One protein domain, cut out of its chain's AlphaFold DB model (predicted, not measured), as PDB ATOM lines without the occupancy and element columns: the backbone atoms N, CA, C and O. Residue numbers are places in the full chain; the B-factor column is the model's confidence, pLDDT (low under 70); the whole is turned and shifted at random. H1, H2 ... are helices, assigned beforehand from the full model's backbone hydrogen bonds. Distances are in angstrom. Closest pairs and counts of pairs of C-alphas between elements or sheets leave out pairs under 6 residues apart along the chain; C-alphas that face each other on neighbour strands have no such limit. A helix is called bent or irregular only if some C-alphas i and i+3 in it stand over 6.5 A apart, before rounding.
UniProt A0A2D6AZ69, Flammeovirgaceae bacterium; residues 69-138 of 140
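This is residues 69 to 138 of the 140 residues of a protein of Flammeovirgaceae bacterium (UniProt A0A2D6AZ69). Two helices, H3 and H2, lie side by side at a slant as the core, with short H1 set crosswise to both. The small helix H4 extends past the last residues of H3 at one end of the length, and the long loop of residues 99 to 112 reaches to the other end. The printed part has 70 residues with four named helices, H1, H2, H3 and H4 in chain order, and no named strand; its class is all helix. It is compact, with a radius of gyration of the C-alphas of 12.4 A, yet only just elongated, spanning 40 by 26 by 17 A.

Start from H3, residues 113 to 126, which touches H2, residues 86 to 98, at a steep tilt of 39 degrees, the same way; look at their closest C-alphas, Lys 89 and Lys 113, 6.2 A apart. H1, residues 69 to 77, only just touches H3, with 3 pairs of C-alphas within 8 A and H3 residues 121 to 124 alone; the closest, Pro 76 and Lys 121, are 6.0 A apart, and the lines are about perpendicular at 83 degrees. H4, residues 129 to 136, is close to H1 but not clearly touching, its Ile 131 C-alpha 6.7 A from that of Met 73, and is apart from H2. In H2 and H3 every O i to N i+4 pair is within hydrogen-bond range, against 3 of 5 in H1 and 3 of 4 in H4.

Find C-alpha 113 at (21.548, 39.446, 80.905); from there H3 runs 20.2 A to C-alpha 126 at (29.091, 24.349, 69.778). H2 runs 18.7 A, H1 14.0 A and H4 9.5 A, ending at C-alpha 136, (15.634, 12.125, 67.846). H1 is irregular: C-alphas 73 and 76 are 7.3 A apart.

The farthest C-alphas, Asn 107 and Thr 138, are 42.0 A apart. The printed part has no cut, and the link from H2 to H3 is long. Look for pLDDT under 70 at residues 74 to 84 and 128 to 138.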
ATOM      1  N   GLU A  69      12.324  23.348  77.188       80.31
ATOM      2  CA  GLU A  69      12.810  22.862  75.901       80.31
ATOM      3  C   GLU A  69      12.255  23.695  74.736       80.31
ATOM      4  O   GLU A  69      12.990  24.002  73.802       80.31
ATOM      5  N   TYR A  70      11.013  24.192  74.834       81.88
ATOM      6  CA  TYR A  70      10.461  25.116  73.835       81.88
ATOM      7  C   TYR A  70      11.339  26.362  73.690       81.88
ATOM      8  O   TYR A  70      11.552  26.873  72.596       81.88
ATOM      9  N   ILE A  71      11.843  26.887  74.806       75.06
ATOM     10  CA  ILE A  71      12.697  28.070  74.795       75.06
ATOM     11  C   ILE A  71      14.056  27.699  74.222       75.06
ATOM     12  O   ILE A  71      14.542  28.442  73.386       75.06
ATOM     13  N   LEU A  72      14.625  26.556  74.612       72.06
ATOM     14  CA  LEU A  72      15.911  26.072  74.101       72.06
ATOM     15  C   LEU A  72      15.914  26.003  72.567       72.06
ATOM     16  O   LEU A  72      16.797  26.572  71.934       72.06
ATOM     17  N   MET A  73      14.860  25.431  71.978       71.56
ATOM     18  CA  MET A  73      14.688  25.339  70.522       71.56
ATOM     19  C   MET A  73      14.558  26.704  69.828       71.56
ATOM     20  O   MET A  73      14.912  26.844  68.664       71.56
ATOM     21  N   ASN A  74      14.045  27.725  70.523       69.69
ATOM     22  CA  ASN A  74      13.791  29.053  69.950       69.69
ATOM     23  C   ASN A  74      14.835  30.113  70.360       69.69
ATOM     24  O   ASN A  74      14.823  31.228  69.839       69.69
ATOM     25  N   LEU A  75      15.734  29.788  71.294       67.00
ATOM     26  CA  LEU A  75      16.758  30.683  71.828       67.00
ATOM     27  C   LEU A  75      17.755  31.186  70.771       67.00
ATOM     28  O   LEU A  75      18.035  32.384  70.808       67.00
ATOM     29  N   PRO A  76      18.238  30.378  69.800       60.78
ATOM     30  CA  PRO A  76      19.156  30.882  68.773       60.78
ATOM     31  C   PRO A  76      18.548  31.975  67.875       60.78
ATOM     32  O   PRO A  76      19.293  32.744  67.264       60.78
ATOM     33  N   HIS A  77      17.216  32.109  67.854       59.72
ATOM     34  CA  HIS A  77      16.487  33.107  67.065       59.72
ATOM     35  C   HIS A  77      15.981  34.308  67.879       59.72
ATOM     36  O   HIS A  77      15.281  35.158  67.329       59.72
ATOM     37  N   LEU A  78      16.294  34.416  69.178       58.59
ATOM     38  CA  LEU A  78      15.755  35.497  70.003       58.59
ATOM     39  C   LEU A  78      16.450  36.840  69.669       58.59
ATOM     40  O   LEU A  78      17.664  36.967  69.852       58.59
ATOM     41  N   PRO A  79      15.727  37.884  69.216       54.41
ATOM     42  CA  PRO A  79      16.343  39.172  68.915       54.41
ATOM     43  C   PRO A  79      16.761  39.891  70.210       54.41
ATOM     44  O   PRO A  79      15.959  40.532  70.890       54.41
ATOM     45  N   LEU A  80      18.057  39.818  70.528       54.00
ATOM     46  CA  LEU A  80      18.744  40.514  71.631       54.00
ATOM     47  C   LEU A  80      18.530  42.036  71.663       54.00
ATOM     48  O   LEU A  80      18.685  42.659  72.713       54.00
ATOM     49  N   HIS A  81      18.206  42.634  70.516       56.09
ATOM     50  CA  HIS A  81      18.074  44.081  70.340       56.09
ATOM     51  C   HIS A  81      16.936  44.697  71.178       56.09
ATOM     52  O   HIS A  81      17.022  45.860  71.556       56.09
ATOM     53  N   LEU A  82      15.896  43.932  71.527       54.78
ATOM     54  CA  LEU A  82      14.696  44.467  72.193       54.78
ATOM     55  C   LEU A  82      14.795  44.540  73.727       54.78
ATOM     56  O   LEU A  82      13.844  44.945  74.392       54.78
ATOM     57  N   GLY A  83      15.950  44.185  74.293       61.81
ATOM     58  CA  GLY A  83      16.169  44.187  75.734       61.81
ATOM     59  C   GLY A  83      15.572  42.959  76.425       61.81
ATOM     60  O   GLY A  83      14.478  42.490  76.129       61.81
ATOM     61  N   ILE A  84      16.323  42.410  77.381       69.62
ATOM     62  CA  ILE A  84      15.917  41.226  78.144       69.62
ATOM     63  C   ILE A  84      15.161  41.705  79.391       69.62
ATOM     64  O   ILE A  84      15.758  42.320  80.278       69.62
ATOM     65  N   ASN A  85      13.865  41.428  79.505       73.44
ATOM     66  CA  ASN A  85      13.050  41.782  80.674       73.44
ATOM     67  C   ASN A  85      13.317  40.850  81.883       73.44
ATOM     68  O   ASN A  85      14.217  40.006  81.862       73.44
ATOM     69  N   SER A  86      12.615  41.052  83.004       74.62
ATOM     70  CA  SER A  86      12.778  40.232  84.220       74.62
ATOM     71  C   SER A  86      12.374  38.768  84.000       74.62
ATOM     72  O   SER A  86      13.082  37.864  84.443       74.62
ATOM     73  N   TYR A  87      11.294  38.528  83.255       71.94
ATOM     74  CA  TYR A  87      10.825  37.189  82.900       71.94
ATOM     75  C   TYR A  87      11.852  36.431  82.041       71.94
ATOM     76  O   TYR A  87      12.238  35.313  82.375       71.94
ATOM     77  N   GLN A  88      12.375  37.069  80.992       73.12
ATOM     78  CA  GLN A  88      13.424  36.510  80.136       73.12
ATOM     79  C   GLN A  88      14.730  36.280  80.912       73.12
ATOM     80  O   GLN A  88      15.410  35.287  80.677       73.12
ATOM     81  N   LYS A  89      15.070  37.126  81.897       78.44
ATOM     82  CA  LYS A  89      16.218  36.872  82.787       78.44
ATOM     83  C   LYS A  89      16.037  35.580  83.588       78.44
ATOM     84  O   LYS A  89      16.981  34.797  83.686       78.44
ATOM     85  N   ASN A  90      14.850  35.356  84.155       78.38
ATOM     86  CA  ASN A  90      14.564  34.138  84.918       78.38
ATOM     87  C   ASN A  90      14.672  32.897  84.029       78.38
ATOM     88  O   ASN A  90      15.269  31.909  84.443       78.38
ATOM     89  N   ILE A  91      14.176  32.989  82.791       76.56
ATOM     90  CA  ILE A  91      14.349  31.951  81.770       76.56
ATOM     91  C   ILE A  91      15.829  31.652  81.539       76.56
ATOM     92  O   ILE A  91      16.242  30.515  81.717       76.56
ATOM     93  N   LEU A  92      16.630  32.660  81.179       80.88
ATOM     94  CA  LEU A  92      18.053  32.467  80.876       80.88
ATOM     95  C   LEU A  92      18.808  31.874  82.064       80.88
ATOM     96  O   LEU A  92      19.672  31.029  81.890       80.88
ATOM     97  N   THR A  93      18.446  32.274  83.280       84.75
ATOM     98  CA  THR A  93      19.036  31.725  84.505       84.75
ATOM     99  C   THR A  93      18.697  30.243  84.680       84.75
ATOM    100  O   THR A  93      19.561  29.460  85.061       84.75
ATOM    101  N   GLU A  94      17.454  29.844  84.410       80.94
ATOM    102  CA  GLU A  94      17.025  28.445  84.499       80.94
ATOM    103  C   GLU A  94      17.691  27.581  83.416       80.94
ATOM    104  O   GLU A  94      18.169  26.487  83.706       80.94
ATOM    105  N   VAL A  95      17.779  28.104  82.189       79.50
ATOM    106  CA  VAL A  95      18.467  27.454  81.064       79.50
ATOM    107  C   VAL A  95      19.952  27.280  81.367       79.50
ATOM    108  O   VAL A  95      20.466  26.173  81.255       79.50
ATOM    109  N   ALA A  96      20.625  28.337  81.828       85.88
ATOM    110  CA  ALA A  96      22.033  28.276  82.200       85.88
ATOM    111  C   ALA A  96      22.293  27.192  83.252       85.88
ATOM    112  O   ALA A  96      23.207  26.395  83.091       85.88
ATOM    113  N   LYS A  97      21.440  27.096  84.281       85.88
ATOM    114  CA  LYS A  97      21.533  26.031  85.291       85.88
ATOM    115  C   LYS A  97      21.378  24.636  84.688       85.88
ATOM    116  O   LYS A  97      22.154  23.758  85.047       85.88
ATOM    117  N   LYS A  98      20.406  24.427  83.787       80.50
ATOM    118  CA  LYS A  98      20.218  23.136  83.099       80.50
ATOM    119  C   LYS A  98      21.434  22.745  82.254       80.50
ATOM    120  O   LYS A  98      21.772  21.572  82.217       80.50
ATOM    121  N   LEU A  99      22.078  23.717  81.613       81.38
ATOM    122  CA  LEU A  99      23.266  23.510  80.779       81.38
ATOM    123  C   LEU A  99      24.583  23.519  81.573       81.38
ATOM    124  O   LEU A  99      25.650  23.447  80.983       81.38
ATOM    125  N   GLY A 100      24.546  23.677  82.902       86.44
ATOM    126  CA  GLY A 100      25.762  23.810  83.714       86.44
ATOM    127  C   GLY A 100      26.554  25.107  83.474       86.44
ATOM    128  O   GLY A 100      27.681  25.246  83.942       86.44
ATOM    129  N   ILE A 101      25.973  26.090  82.786       88.88
ATOM    130  CA  ILE A 101      26.599  27.383  82.506       88.88
ATOM    131  C   ILE A 101      26.553  28.252  83.765       88.88
ATOM    132  O   ILE A 101      25.491  28.543  84.321       88.88
ATOM    133  N   SER A 102      27.721  28.735  84.199       91.25
ATOM    134  CA  SER A 102      27.816  29.609  85.372       91.25
ATOM    135  C   SER A 102      27.048  30.918  85.166       91.25
ATOM    136  O   SER A 102      27.248  31.626  84.177       91.25
ATOM    137  N   ILE A 103      26.219  31.287  86.147       90.62
ATOM    138  CA  ILE A 103      25.511  32.580  86.192       90.62
ATOM    139  C   ILE A 103      26.372  33.706  86.787       90.62
ATOM    140  O   ILE A 103      25.978  34.876  86.750       90.62
ATOM    141  N   HIS A 104      27.544  33.367  87.327       91.69
ATOM    142  CA  HIS A 104      28.500  34.305  87.906       91.69
ATOM    143  C   HIS A 104      29.681  34.521  86.956       91.69
ATOM    144  O   HIS A 104      30.106  33.631  86.224       91.69
ATOM    145  N   ARG A 105      30.212  35.737  86.964       87.38
ATOM    146  CA  ARG A 105      31.493  36.092  86.358       87.38
ATOM    147  C   ARG A 105      32.632  35.592  87.243       87.38
ATOM    148  O   ARG A 105      32.438  35.362  88.433       87.38
ATOM    149  N   ASN A 106      33.839  35.562  86.688       84.25
ATOM    150  CA  ASN A 106      35.058  35.135  87.388       84.25
ATOM    151  C   ASN A 106      35.355  35.967  88.651       84.25
ATOM    152  O   ASN A 106      36.004  35.492  89.569       84.25
ATOM    153  N   ASN A 107      34.840  37.199  88.724       86.50
ATOM    154  CA  ASN A 107      34.938  38.074  89.898       86.50
ATOM    155  C   ASN A 107      33.770  37.918  90.899       86.50
ATOM    156  O   ASN A 107      33.517  38.823  91.691       86.50
ATOM    157  N   GLY A 108      32.988  36.841  90.804       86.12
ATOM    158  CA  GLY A 108      31.848  36.542  91.679       86.12
ATOM    159  C   GLY A 108      30.562  37.327  91.381       86.12
ATOM    160  O   GLY A 108      29.485  36.949  91.850       86.12
ATOM    161  N   ARG A 109      30.610  38.392  90.567       88.31
ATOM    162  CA  ARG A 109      29.416  39.188  90.223       88.31
ATOM    163  C   ARG A 109      28.486  38.426  89.280       88.31
ATOM    164  O   ARG A 109      28.945  37.723  88.389       88.31
ATOM    165  N   ILE A 110      27.175  38.626  89.413       86.69
ATOM    166  CA  ILE A 110      26.178  38.031  88.505       86.69
ATOM    167  C   ILE A 110      26.413  38.540  87.073       86.69
ATOM    168  O   ILE A 110      26.637  39.735  86.855       86.69
ATOM    169  N   LYS A 111      26.358  37.636  86.088       88.69
ATOM    170  CA  LYS A 111      26.478  37.983  84.667       88.69
ATOM    171  C   LYS A 111      25.368  38.949  84.245       88.69
ATOM    172  O   LYS A 111      24.214  38.852  84.671       88.69
ATOM    173  N   LEU A 112      25.715  39.887  83.362       87.00
ATOM    174  CA  LEU A 112      24.708  40.709  82.692       87.00
ATOM    175  C   LEU A 112      23.806  39.812  81.842       87.00
ATOM    176  O   LEU A 112      24.264  38.809  81.301       87.00
ATOM    177  N   LYS A 113      22.542  40.214  81.673       84.00
ATOM    178  CA  LYS A 113      21.548  39.446  80.905       84.00
ATOM    179  C   LYS A 113      22.055  39.088  79.504       84.00
ATOM    180  O   LYS A 113      21.901  37.954  79.075       84.00
ATOM    181  N   ARG A 114      22.701  40.053  78.837       80.88
ATOM    182  CA  ARG A 114      23.316  39.865  77.521       80.88
ATOM    183  C   ARG A 114      24.443  38.836  77.558       80.88
ATOM    184  O   ARG A 114      24.442  37.935  76.744       80.88
ATOM    185  N   GLN A 115      25.350  38.935  78.526       86.88
ATOM    186  CA  GLN A 115      26.471  38.002  78.644       86.88
ATOM    187  C   GLN A 115      25.989  36.569  78.888       86.88
ATOM    188  O   GLN A 115      26.418  35.662  78.194       86.88
ATOM    189  N   LEU A 116      25.033  36.386  79.804       86.56
ATOM    190  CA  LEU A 116      24.446  35.071  80.062       86.56
ATOM    191  C   LEU A 116      23.745  34.496  78.823       86.56
ATOM    192  O   LEU A 116      23.814  33.299  78.585       86.56
ATOM    193  N   TYR A 117      23.073  35.346  78.043       83.56
ATOM    194  CA  TYR A 117      22.468  34.935  76.780       83.56
ATOM    195  C   TYR A 117      23.517  34.470  75.765       83.56
ATOM    196  O   TYR A 117      23.327  33.412  75.174       83.56
ATOM    197  N   GLU A 118      24.601  35.229  75.569       84.00
ATOM    198  CA  GLU A 118      25.654  34.839  74.620       84.00
ATOM    199  C   GLU A 118      26.296  33.513  75.037       84.00
ATOM    200  O   GLU A 118      26.432  32.635  74.199       84.00
ATOM    201  N   ASP A 119      26.582  33.313  76.328       87.56
ATOM    202  CA  ASP A 119      27.158  32.053  76.818       87.56
ATOM    203  C   ASP A 119      26.250  30.846  76.510       87.56
ATOM    204  O   ASP A 119      26.722  29.798  76.075       87.56
ATOM    205  N   ILE A 120      24.931  30.996  76.700       82.69
ATOM    206  CA  ILE A 120      23.944  29.957  76.356       82.69
ATOM    207  C   ILE A 120      23.905  29.732  74.843       82.69
ATOM    208  O   ILE A 120      23.881  28.592  74.387       82.69
ATOM    209  N   LYS A 121      23.881  30.809  74.055       80.94
ATOM    210  CA  LYS A 121      23.823  30.723  72.594       80.94
ATOM    211  C   LYS A 121      25.069  30.040  72.022       80.94
ATOM    212  O   LYS A 121      24.935  29.189  71.144       80.94
ATOM    213  N   THR A 122      26.250  30.377  72.530       83.75
ATOM    214  CA  THR A 122      27.514  29.727  72.168       83.75
ATOM    215  C   THR A 122      27.467  28.238  72.491       83.75
ATOM    216  O   THR A 122      27.716  27.438  71.598       83.75
ATOM    217  N   HIS A 123      27.008  27.854  73.688       84.00
ATOM    218  CA  HIS A 123      26.871  26.442  74.063       84.00
ATOM    219  C   HIS A 123      26.007  25.640  73.075       84.00
ATOM    220  O   HIS A 123      26.354  24.518  72.724       84.00
ATOM    221  N   TYR A 124      24.893  26.204  72.595       74.69
ATOM    222  CA  TYR A 124      24.059  25.564  71.564       74.69
ATOM    223  C   TYR A 124      24.705  25.526  70.180       74.69
ATOM    224  O   TYR A 124      24.458  24.600  69.417       74.69
ATOM    225  N   THR A 125      25.501  26.538  69.846       74.69
ATOM    226  CA  THR A 125      26.214  26.596  68.562       74.69
ATOM    227  C   THR A 125      27.323  25.544  68.510       74.69
ATOM    228  O   THR A 125      27.554  24.950  67.465       74.69
ATOM    229  N   GLU A 126      27.986  25.305  69.642       80.31
ATOM    230  CA  GLU A 126      29.091  24.349  69.778       80.31
ATOM    231  C   GLU A 126      28.622  22.903  69.992       80.31
ATOM    232  O   GLU A 126      29.392  21.985  69.737       80.31
ATOM    233  N   ASN A 127      27.375  22.702  70.434       72.88
ATOM    234  CA  ASN A 127      26.789  21.385  70.711       72.88
ATOM    235  C   ASN A 127      25.410  21.268  70.020       72.88
ATOM    236  O   ASN A 127      24.370  21.243  70.698       72.88
ATOM    237  N   PRO A 128      25.359  21.288  68.673       66.50
ATOM    238  CA  PRO A 128      24.107  21.239  67.915       66.50
ATOM    239  C   PRO A 128      23.296  19.965  68.195       66.50
ATOM    240  O   PRO A 128      22.065  19.998  68.159       66.50
ATOM    241  N   GLU A 129      23.955  18.870  68.578       66.69
ATOM    242  CA  GLU A 129      23.333  17.615  68.990       66.69
ATOM    243  C   GLU A 129      22.446  17.758  70.230       66.69
ATOM    244  O   GLU A 129      21.538  16.958  70.417       66.69
ATOM    245  N   ILE A 130      22.622  18.798  71.054       65.00
ATOM    246  CA  ILE A 130      21.689  19.084  72.151       65.00
ATOM    247  C   ILE A 130      20.312  19.406  71.577       65.00
ATOM    248  O   ILE A 130      19.317  19.029  72.176       65.00
ATOM    249  N   ILE A 131      20.233  20.061  70.415       58.53
ATOM    250  CA  ILE A 131      18.971  20.302  69.702       58.53
ATOM    251  C   ILE A 131      18.495  19.004  69.028       58.53
ATOM    252  O   ILE A 131      17.303  18.699  69.058       58.53
ATOM    253  N   GLU A 132      19.407  18.207  68.462       53.84
ATOM    254  CA  GLU A 132      19.066  16.967  67.748       53.84
ATOM    255  C   GLU A 132      18.656  15.804  68.657       53.84
ATOM    256  O   GLU A 132      17.783  15.032  68.272       53.84
ATOM    257  N   GLN A 133      19.179  15.684  69.878       54.00
ATOM    258  CA  GLN A 133      18.724  14.707  70.874       54.00
ATOM    259  C   GLN A 133      17.245  14.932  71.230       54.00
ATOM    260  O   GLN A 133      16.512  13.966  71.431       54.00
ATOM    261  N   TYR A 134      16.768  16.186  71.191       49.91
ATOM    262  CA  TYR A 134      15.337  16.496  71.297       49.91
ATOM    263  C   TYR A 134      14.544  16.173  70.019       49.91
ATOM    264  O   TYR A 134      13.364  15.842  70.113       49.91
ATOM    265  N   ASN A 135      15.160  16.236  68.834       45.41
ATOM    266  CA  ASN A 135      14.524  15.833  67.570       45.41
ATOM    267  C   ASN A 135      14.547  14.303  67.362       45.41
ATOM    268  O   ASN A 135      13.705  13.761  66.657       45.41
ATOM    269  N   SER A 136      15.469  13.580  67.995       43.50
ATOM    270  CA  SER A 136      15.634  12.125  67.846       43.50
ATOM    271  C   SER A 136      14.635  11.329  68.686       43.50
ATOM    272  O   SER A 136      14.293  10.212  68.321       43.50
ATOM    273  N   SER A 137      14.082  11.928  69.747       46.34
ATOM    274  CA  SER A 137      12.885  11.396  70.419       46.34
ATOM    275  C   SER A 137      11.620  11.561  69.557       46.34
ATOM    276  O   SER A 137      10.546  11.173  69.955       46.34
ATOM    277  N   THR A 138      11.679  12.157  68.361       43.06
ATOM    278  CA  THR A 138      10.488  12.281  67.494       43.06
ATOM    279  C   THR A 138      10.397  11.221  66.399       43.06
ATOM    280  O   THR A 138       9.497  11.302  65.571       43.06
TER     281      THR A 138